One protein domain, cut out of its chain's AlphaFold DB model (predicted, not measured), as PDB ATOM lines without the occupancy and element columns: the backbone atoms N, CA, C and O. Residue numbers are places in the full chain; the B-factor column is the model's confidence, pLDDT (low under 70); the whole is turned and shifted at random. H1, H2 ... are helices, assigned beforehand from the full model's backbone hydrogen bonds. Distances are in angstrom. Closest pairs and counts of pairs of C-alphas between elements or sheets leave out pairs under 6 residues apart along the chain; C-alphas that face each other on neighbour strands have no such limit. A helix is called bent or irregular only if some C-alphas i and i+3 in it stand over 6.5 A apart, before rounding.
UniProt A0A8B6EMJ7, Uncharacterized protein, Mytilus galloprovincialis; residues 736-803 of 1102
ATOM      1  N   THR A 736     -11.103 -20.161  31.402       94.44
ATOM      2  CA  THR A 736      -9.955 -19.759  30.578       94.44
ATOM      3  C   THR A 736      -8.985 -18.952  31.431       94.44
ATOM      4  O   THR A 736      -9.354 -18.479  32.507       94.44
ATOM      5  N   TYR A 737      -7.763 -18.761  30.932       93.56
ATOM      6  CA  TYR A 737      -6.760 -17.941  31.608       93.56
ATOM      7  C   TYR A 737      -7.276 -16.516  31.863       93.56
ATOM      8  O   TYR A 737      -7.203 -16.035  32.984       93.56
ATOM      9  N   GLU A 738      -7.897 -15.873  30.871       95.50
ATOM     10  CA  GLU A 738      -8.404 -14.500  31.003       95.50
ATOM     11  C   GLU A 738      -9.531 -14.393  32.037       95.50
ATOM     12  O   GLU A 738      -9.568 -13.440  32.818       95.50
ATOM     13  N   LEU A 739     -10.440 -15.375  32.064       95.12
ATOM     14  CA  LEU A 739     -11.528 -15.411  33.040       95.12
ATOM     15  C   LEU A 739     -10.994 -15.653  34.458       95.12
ATOM     16  O   LEU A 739     -11.460 -15.010  35.399       95.12
ATOM     17  N   ALA A 740     -10.013 -16.546  34.608       94.81
ATOM     18  CA  ALA A 740      -9.371 -16.834  35.886       94.81
ATOM     19  C   ALA A 740      -8.588 -15.619  36.408       94.81
ATOM     20  O   ALA A 740      -8.814 -15.213  37.542       94.81
ATOM     21  N   VAL A 741      -7.760 -14.974  35.573       95.94
ATOM     22  CA  VAL A 741      -7.001 -13.761  35.935       95.94
ATOM     23  C   VAL A 741      -7.940 -12.647  36.383       95.94
ATOM     24  O   VAL A 741      -7.727 -12.055  37.437       95.94
ATOM     25  N   SER A 742      -9.010 -12.389  35.620       95.25
ATOM     26  CA  SER A 742     -10.000 -11.371  35.986       95.25
ATOM     27  C   SER A 742     -10.682 -11.696  37.316       95.25
ATOM     28  O   SER A 742     -10.854 -10.802  38.138       95.25
ATOM     29  N   SER A 743     -11.051 -12.961  37.537       95.31
ATOM     30  CA  SER A 743     -11.740 -13.388  38.762       95.31
ATOM     31  C   SER A 743     -10.820 -13.311  39.985       95.31
ATOM     32  O   SER A 743     -11.221 -12.791  41.022       95.31
ATOM     33  N   CYS A 744      -9.579 -13.787  39.860       95.25
ATOM     34  CA  CYS A 744      -8.561 -13.716  40.907       95.25
ATOM     35  C   CYS A 744      -8.202 -12.270  41.255       95.25
ATOM     36  O   CYS A 744      -8.209 -11.913  42.431       95.25
ATOM     37  N   GLY A 745      -7.949 -11.434  40.245       94.88
ATOM     38  CA  GLY A 745      -7.631 -10.021  40.441       94.88
ATOM     39  C   GLY A 745      -8.759  -9.271  41.146       94.88
ATOM     40  O   GLY A 745      -8.525  -8.641  42.172       94.88
ATOM     41  N   GLU A 746     -10.001  -9.395  40.665       94.38
ATOM     42  CA  GLU A 746     -11.156  -8.743  41.296       94.38
ATOM     43  C   GLU A 746     -11.334  -9.196  42.751       94.38
ATOM     44  O   GLU A 746     -11.457  -8.366  43.652       94.38
ATOM     45  N   TYR A 747     -11.272 -10.505  43.006       94.00
ATOM     46  CA  TYR A 747     -11.484 -11.046  44.344       94.00
ATOM     47  C   TYR A 747     -10.424 -10.593  45.351       94.00
ATOM     48  O   TYR A 747     -10.788 -10.194  46.462       94.00
ATOM     49  N   LEU A 748      -9.141 -10.658  44.976       93.31
ATOM     50  CA  LEU A 748      -8.023 -10.316  45.856       93.31
ATOM     51  C   LEU A 748      -7.916  -8.801  46.064       93.31
ATOM     52  O   LEU A 748      -7.804  -8.359  47.205       93.31
ATOM     53  N   THR A 749      -8.011  -7.993  45.004       91.75
ATOM     54  CA  THR A 749      -7.891  -6.529  45.102       91.75
ATOM     55  C   THR A 749      -9.064  -5.888  45.846       91.75
ATOM     56  O   THR A 749      -8.863  -4.914  46.563       91.75
ATOM     57  N   GLU A 750     -10.285  -6.420  45.724       89.62
ATOM     58  CA  GLU A 750     -11.445  -5.903  46.471       89.62
ATOM     59  C   GLU A 750     -11.337  -6.187  47.980       89.62
ATOM     60  O   GLU A 750     -11.841  -5.416  48.799       89.62
ATOM     61  N   ARG A 751     -10.698  -7.303  48.360       90.31
ATOM     62  CA  ARG A 751     -10.678  -7.807  49.746       90.31
ATOM     63  C   ARG A 751      -9.377  -7.534  50.491       90.31
ATOM     64  O   ARG A 751      -9.383  -7.612  51.718       90.31
ATOM     65  N   PHE A 752      -8.287  -7.214  49.795       90.38
ATOM     66  CA  PHE A 752      -7.038  -6.801  50.425       90.38
ATOM     67  C   PHE A 752      -6.961  -5.269  50.541       90.38
ATOM     68  O   PHE A 752      -7.093  -4.575  49.531       90.38
ATOM     69  N   PRO A 753      -6.725  -4.705  51.739       88.12
ATOM     70  CA  PRO A 753      -6.632  -3.258  51.909       88.12
ATOM     71  C   PRO A 753      -5.404  -2.675  51.177       88.12
ATOM     72  O   PRO A 753      -4.277  -3.027  51.528       88.12
ATOM     73  N   PRO A 754      -5.572  -1.749  50.213       85.25
ATOM     74  CA  PRO A 754      -4.458  -1.243  49.402       85.25
ATOM     75  C   PRO A 754      -3.412  -0.477  50.225       85.25
ATOM     76  O   PRO A 754      -2.220  -0.584  49.954       85.25
ATOM     77  N   ASP A 755      -3.836   0.224  51.281       84.12
ATOM     78  CA  ASP A 755      -2.939   0.974  52.173       84.12
ATOM     79  C   ASP A 755      -1.970   0.064  52.961       84.12
ATOM     80  O   ASP A 755      -1.004   0.548  53.549       84.12
ATOM     81  N   LEU A 756      -2.208  -1.257  52.992       88.25
ATOM     82  CA  LEU A 756      -1.338  -2.218  53.674       88.25
ATOM     83  C   LEU A 756      -0.219  -2.762  52.790       88.25
ATOM     84  O   LEU A 756       0.757  -3.285  53.335       88.25
ATOM     85  N   SER A 757      -0.320  -2.651  51.464       89.25
ATOM     86  CA  SER A 757       0.664  -3.254  50.558       89.25
ATOM     87  C   SER A 757       2.062  -2.673  50.745       89.25
ATOM     88  O   SER A 757       3.020  -3.428  50.890       89.25
ATOM     89  N   ASP A 758       2.183  -1.351  50.867       86.06
ATOM     90  CA  ASP A 758       3.480  -0.697  51.088       86.06
ATOM     91  C   ASP A 758       4.064  -0.996  52.481       86.06
ATOM     92  O   ASP A 758       5.282  -1.039  52.655       86.06
ATOM     93  N   ILE A 759       3.202  -1.223  53.480       84.94
ATOM     94  CA  ILE A 759       3.607  -1.490  54.869       84.94
ATOM     95  C   ILE A 759       4.091  -2.934  55.028       84.94
ATOM     96  O   ILE A 759       5.105  -3.182  55.677       84.94
ATOM     97  N   THR A 760       3.352  -3.880  54.453       87.50
ATOM     98  CA  THR A 760       3.576  -5.327  54.616       87.50
ATOM     99  C   THR A 760       4.427  -5.925  53.497       87.50
ATOM    100  O   THR A 760       4.946  -7.030  53.616       87.50
ATOM    101  N   GLY A 761       4.581  -5.198  52.389       87.00
ATOM    102  CA  GLY A 761       5.225  -5.690  51.181       87.00
ATOM    103  C   GLY A 761       4.461  -6.833  50.508       87.00
ATOM    104  O   GLY A 761       5.107  -7.595  49.789       87.00
ATOM    105  N   GLU A 762       3.155  -6.959  50.774       89.62
ATOM    106  CA  GLU A 762       2.234  -7.939  50.188       89.62
ATOM    107  C   GLU A 762       1.336  -7.265  49.143       89.62
ATOM    108  O   GLU A 762       0.562  -6.353  49.457       89.62
ATOM    109  N   TYR A 763       1.407  -7.725  47.894       90.25
ATOM    110  CA  TYR A 763       0.652  -7.157  46.776       90.25
ATOM    111  C   TYR A 763      -0.296  -8.203  46.187       90.25
ATOM    112  O   TYR A 763       0.143  -9.324  45.947       90.25
ATOM    113  N   PRO A 764      -1.575  -7.876  45.910       91.44
ATOM    114  CA  PRO A 764      -2.504  -8.828  45.295       91.44
ATOM    115  C   PRO A 764      -1.954  -9.452  44.007       91.44
ATOM    116  O   PRO A 764      -2.105 -10.654  43.800       91.44
ATOM    117  N   ASP A 765      -1.260  -8.650  43.193       90.75
ATOM    118  CA  ASP A 765      -0.671  -9.057  41.912       90.75
ATOM    119  C   ASP A 765       0.297 -10.243  42.041       90.75
ATOM    120  O   ASP A 765       0.338 -11.102  41.160       90.75
ATOM    121  N   ASP A 766       1.010 -10.342  43.167       87.81
ATOM    122  CA  ASP A 766       1.957 -11.427  43.441       87.81
ATOM    123  C   ASP A 766       1.262 -12.797  43.583       87.81
ATOM    124  O   ASP A 766       1.870 -13.841  43.334       87.81
ATOM    125  N   TYR A 767      -0.025 -12.800  43.944       90.19
ATOM    126  CA  TYR A 767      -0.824 -14.000  44.210       90.19
ATOM    127  C   TYR A 767      -1.775 -14.372  43.065       90.19
ATOM    128  O   TYR A 767      -2.332 -15.473  43.079       90.19
ATOM    129  N   ILE A 768      -1.976 -13.489  42.077       91.75
ATOM    130  CA  ILE A 768      -2.941 -13.714  40.986       91.75
ATOM    131  C   ILE A 768      -2.597 -14.980  40.206       91.75
ATOM    132  O   ILE A 768      -3.464 -15.824  40.012       91.75
ATOM    133  N   GLU A 769      -1.344 -15.138  39.784       89.12
ATOM    134  CA  GLU A 769      -0.927 -16.296  38.983       89.12
ATOM    135  C   GLU A 769      -1.086 -17.618  39.751       89.12
ATOM    136  O   GLU A 769      -1.585 -18.590  39.196       89.12
ATOM    137  N   THR A 770      -0.772 -17.637  41.048       87.19
ATOM    138  CA  THR A 770      -1.031 -18.792  41.923       87.19
ATOM    139  C   THR A 770      -2.526 -19.124  41.983       87.19
ATOM    140  O   THR A 770      -2.925 -20.258  41.749       87.19
ATOM    141  N   CYS A 771      -3.381 -18.123  42.198       90.31
ATOM    142  CA  CYS A 771      -4.834 -18.312  42.177       90.31
ATOM    143  C   CYS A 771      -5.344 -18.843  40.821       90.31
ATOM    144  O   CYS A 771      -6.276 -19.647  40.761       90.31
ATOM    145  N   VAL A 772      -4.737 -18.412  39.714       91.44
ATOM    146  CA  VAL A 772      -5.073 -18.874  38.359       91.44
ATOM    147  C   VAL A 772      -4.692 -20.342  38.166       91.44
ATOM    148  O   VAL A 772      -5.473 -21.096  37.574       91.44
ATOM    149  N   ASP A 773      -3.527 -20.752  38.668       86.75
ATOM    150  CA  ASP A 773      -3.066 -22.140  38.638       86.75
ATOM    151  C   ASP A 773      -3.986 -23.055  39.471       86.75
ATOM    152  O   ASP A 773      -4.433 -24.088  38.960       86.75
ATOM    153  N   ASP A 774      -4.399 -22.610  40.663       87.69
ATOM    154  CA  ASP A 774      -5.393 -23.284  41.508       87.69
ATOM    155  C   ASP A 774      -6.735 -23.488  40.768       87.69
ATOM    156  O   ASP A 774      -7.275 -24.598  40.720       87.69
ATOM    157  N   ILE A 775      -7.280 -22.440  40.125       89.31
ATOM    158  CA  ILE A 775      -8.531 -22.539  39.342       89.31
ATOM    159  C   ILE A 775      -8.361 -23.510  38.172       89.31
ATOM    160  O   ILE A 775      -9.275 -24.270  37.842       89.31
ATOM    161  N   LYS A 776      -7.197 -23.508  37.517       87.69
ATOM    162  CA  LYS A 776      -6.905 -24.415  36.404       87.69
ATOM    163  C   LYS A 776      -6.837 -25.874  36.862       87.69
ATOM    164  O   LYS A 776      -7.257 -26.750  36.100       87.69
ATOM    165  N   ALA A 777      -6.326 -26.134  38.064       82.50
ATOM    166  CA  ALA A 777      -6.253 -27.463  38.662       82.50
ATOM    167  C   ALA A 777      -7.611 -27.952  39.189       82.50
ATOM    168  O   ALA A 777      -8.016 -29.079  38.890       82.50
ATOM    169  N   ALA A 778      -8.339 -27.105  39.918       83.88
ATOM    170  CA  ALA A 778      -9.624 -27.444  40.529       83.88
ATOM    171  C   ALA A 778     -10.794 -27.430  39.531       83.88
ATOM    172  O   ALA A 778     -11.712 -28.247  39.613       83.88
ATOM    173  N   GLY A 779     -10.761 -26.506  38.568       87.25
ATOM    174  CA  GLY A 779     -11.883 -26.210  37.677       87.25
ATOM    175  C   GLY A 779     -12.998 -25.385  38.334       87.25
ATOM    176  O   GLY A 779     -14.109 -25.345  37.797       87.25
ATOM    177  N   ASP A 780     -12.738 -24.759  39.483       89.50
ATOM    178  CA  ASP A 780     -13.652 -23.889  40.232       89.50
ATOM    179  C   ASP A 780     -12.882 -22.873  41.105       89.50
ATOM    180  O   ASP A 780     -11.658 -22.808  41.056       89.50
ATOM    181  N   THR A 781     -13.601 -22.050  41.878       89.19
ATOM    182  CA  THR A 781     -13.046 -20.954  42.697       89.19
ATOM    183  C   THR A 781     -12.820 -21.317  44.168       89.19
ATOM    184  O   THR A 781     -12.570 -20.431  44.989       89.19
ATOM    185  N   SER A 782     -12.924 -22.595  44.541       82.00
ATOM    186  CA  SER A 782     -12.918 -23.027  45.948       82.00
ATOM    187  C   SER A 782     -11.646 -22.639  46.716       82.00
ATOM    188  O   SER A 782     -11.719 -22.390  47.920       82.00
ATOM    189  N   PHE A 783     -10.509 -22.499  46.030       80.88
ATOM    190  CA  PHE A 783      -9.211 -22.167  46.632       80.88
ATOM    191  C   PHE A 783      -8.937 -20.667  46.797       80.88
ATOM    192  O   PHE A 783      -8.059 -20.297  47.577       80.88
ATOM    193  N   MET A 784      -9.727 -19.788  46.165       87.06
ATOM    194  CA  MET A 784      -9.505 -18.332  46.211       87.06
ATOM    195  C   MET A 784      -9.547 -17.778  47.643       87.06
ATOM    196  O   MET A 784      -8.777 -16.885  48.002       87.06
ATOM    197  N   SER A 785     -10.417 -18.335  48.494       84.38
ATOM    198  CA  SER A 785     -10.482 -17.969  49.912       84.38
ATOM    199  C   SER A 785      -9.217 -18.360  50.676       84.38
ATOM    200  O   SER A 785      -8.819 -17.632  51.581       84.38
ATOM    201  N   THR A 786      -8.578 -19.478  50.323       80.56
ATOM    202  CA  THR A 786      -7.320 -19.910  50.945       80.56
ATOM    203  C   THR A 786      -6.169 -19.009  50.508       80.56
ATOM    204  O   THR A 786      -5.380 -18.597  51.353       80.56
ATOM    205  N   THR A 787      -6.112 -18.618  49.229       86.44
ATOM    206  CA  THR A 787      -5.123 -17.651  48.727       86.44
ATOM    207  C   THR A 787      -5.224 -16.319  49.473       86.44
ATOM    208  O   THR A 787      -4.219 -15.803  49.963       86.44
ATOM    209  N   LEU A 788      -6.446 -15.796  49.642       87.94
ATOM    210  CA  LEU A 788      -6.684 -14.586  50.431       87.94
ATOM    211  C   LEU A 788      -6.276 -14.779  51.899       87.94
ATOM    212  O   LEU A 788      -5.588 -13.925  52.449       87.94
ATOM    213  N   ALA A 789      -6.644 -15.897  52.532       83.38
ATOM    214  CA  ALA A 789      -6.261 -16.185  53.915       83.38
ATOM    215  C   ALA A 789      -4.733 -16.206  54.103       83.38
ATOM    216  O   ALA A 789      -4.229 -15.630  55.068       83.38
ATOM    217  N   THR A 790      -3.987 -16.798  53.167       84.25
ATOM    218  CA  THR A 790      -2.515 -16.799  53.174       84.25
ATOM    219  C   THR A 790      -1.947 -15.385  53.063       84.25
ATOM    220  O   THR A 790      -1.035 -15.025  53.813       84.25
ATOM    221  N   MET A 791      -2.497 -14.563  52.166       87.81
ATOM    222  CA  MET A 791      -2.073 -13.174  51.986       87.81
ATOM    223  C   MET A 791      -2.318 -12.344  53.257       87.81
ATOM    224  O   MET A 791      -1.416 -11.660  53.738       87.81
ATOM    225  N   LEU A 792      -3.507 -12.463  53.857       88.19
ATOM    226  CA  LEU A 792      -3.866 -11.778  55.104       88.19
ATOM    227  C   LEU A 792      -3.003 -12.243  56.287       88.19
ATOM    228  O   LEU A 792      -2.570 -11.423  57.094       88.19
ATOM    229  N   THR A 793      -2.700 -13.540  56.362       84.31
ATOM    230  CA  THR A 793      -1.816 -14.118  57.391       84.31
ATOM    231  C   THR A 793      -0.382 -13.610  57.245       84.31
ATOM    232  O   THR A 793       0.264 -13.278  58.241       84.31
ATOM    233  N   SER A 794       0.104 -13.485  56.008       87.56
ATOM    234  CA  SER A 794       1.429 -12.927  55.715       87.56
ATOM    235  C   SER A 794       1.504 -11.451  56.107       87.56
ATOM    236  O   SER A 794       2.409 -11.048  56.834       87.56
ATOM    237  N   ALA A 795       0.492 -10.669  55.722       90.31
ATOM    238  CA  ALA A 795       0.370  -9.265  56.094       90.31
ATOM    239  C   ALA A 795       0.321  -9.080  57.619       90.31
ATOM    240  O   ALA A 795       1.048  -8.255  58.169       90.31
ATOM    241  N   LYS A 796      -0.486  -9.888  58.318       88.25
ATOM    242  CA  LYS A 796      -0.578  -9.874  59.784       88.25
ATOM    243  C   LYS A 796       0.775 -10.178  60.426       88.25
ATOM    244  O   LYS A 796       1.194  -9.443  61.316       88.25
ATOM    245  N   SER A 797       1.470 -11.199  59.924       86.69
ATOM    246  CA  SER A 797       2.789 -11.598  60.420       86.69
ATOM    247  C   SER A 797       3.819 -10.473  60.312       86.69
ATOM    248  O   SER A 797       4.647 -10.336  61.206       86.69
ATOM    249  N   GLU A 798       3.781  -9.658  59.252       87.75
ATOM    250  CA  GLU A 798       4.692  -8.514  59.106       87.75
ATOM    251  C   GLU A 798       4.282  -7.302  59.948       87.75
ATOM    252  O   GLU A 798       5.148  -6.649  60.532       87.75
ATOM    253  N   LEU A 799       2.980  -7.020  60.083       88.56
ATOM    254  CA  LEU A 799       2.500  -5.959  60.976       88.56
ATOM    255  C   LEU A 799       2.898  -6.226  62.434       88.56
ATOM    256  O   LEU A 799       3.331  -5.313  63.133       88.56
ATOM    257  N   GLU A 800       2.778  -7.473  62.892       85.25
ATOM    258  CA  GLU A 800       3.091  -7.862  64.271       85.25
ATOM    259  C   GLU A 800       4.583  -7.764  64.619       85.25
ATOM    260  O   GLU A 800       4.909  -7.634  65.807       85.25
ATOM    261  N   ARG A 801       5.474  -7.774  63.614       84.38
ATOM    262  CA  ARG A 801       6.916  -7.528  63.785       84.38
ATOM    263  C   ARG A 801       7.264  -6.047  63.907       84.38
ATOM    264  O   ARG A 801       8.324  -5.737  64.426       84.38
ATOM    265  N   ASN A 802       6.414  -5.126  63.457       84.81
ATOM    266  CA  ASN A 802       6.719  -3.699  63.526       84.81
ATOM    267  C   ASN A 802       6.311  -3.116  64.885       84.81
ATOM    268  O   ASN A 802       5.145  -2.773  65.111       84.81
ATOM    269  N   GLN A 803       7.279  -2.958  65.790       79.38
ATOM    270  CA  GLN A 803       7.018  -2.467  67.146       79.38
ATOM    271  C   GLN A 803       6.474  -1.029  67.161       79.38
ATOM    272  O   GLN A 803       5.652  -0.687  68.013       79.38
TER     273      GLN A 803
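AT A GLANCE: This is residues 736 to 803 of the 1102 residues of an uncharacterized protein of Mytilus galloprovincialis (UniProt A0A8B6EMJ7). The longest helix, H4, and H1 run the same way but are offset along a rod-like domain, near each other where H1 ends and H4 begins. H3 folds back across H1 and forms a hairpin with H4, while short H2 packs on the later part of H4. The printed part has 68 residues and is all helix, with four named helices in the order H1, H2, H3, H4 and no named strand. It is compact, with a radius of gyration of the C-alphas of 12.5 A and spans of 43 by 17 by 15 A.

IN THESE COORDINATES: H4 holds residues 784 to 801 and is 26.4 A long, ending with C-alpha 801 at (6.916, -7.528, 63.785). H1, residues 737 to 751, measures 21.1 A and begins with C-alpha 737 at (-6.760, -17.941, 31.608). H3, residues 764 to 778, measures 20.5 A and is irregular: C-alphas 766 and 769 are 7.2 A apart. H2, residues 754 to 760, is irregular, but only just, with C-alphas 755 and 758 6.7 A apart.

HOW THE PARTS SIT: H4 is the hub, touching three helices. Its residues 784 to 791 alone touch H3, closest at the C-alphas of Cys 771 and Met 784, 6.2 A; this helical hairpin runs opposite ways at a shallow tilt of 33 degrees, only just short of steep. Residues 784 to 788 alone touch H1, closest at the C-alphas of Leu 748 and Leu 788, 6.4 A. Residues 794 to 799 alone touch H2, closest at the C-alphas of Thr 760 and Ala 795, 5.3 A. H1 and H3 touch at a steep tilt of 51 degrees, opposite ways, with the C-alphas of Ala 740 and Val 772 closest at 5.4 A. H1 and H2 meet only through their link. Every O i to N i+4 pair is within hydrogen-bond range in H1, against 13 of 14 in H4, 9 of 11 in H3 and 1 of 3 in H2, where 2 of 4 O i to N i+3 pairs are within range.

THE WHOLE: The C-alphas of Thr 736 and Gln 803, the two farthest apart, are 43.9 A from each other. The printed part has no cut, and the three links are tight. The mean pLDDT of the printed part is 88.6, and no printed residue is under 70.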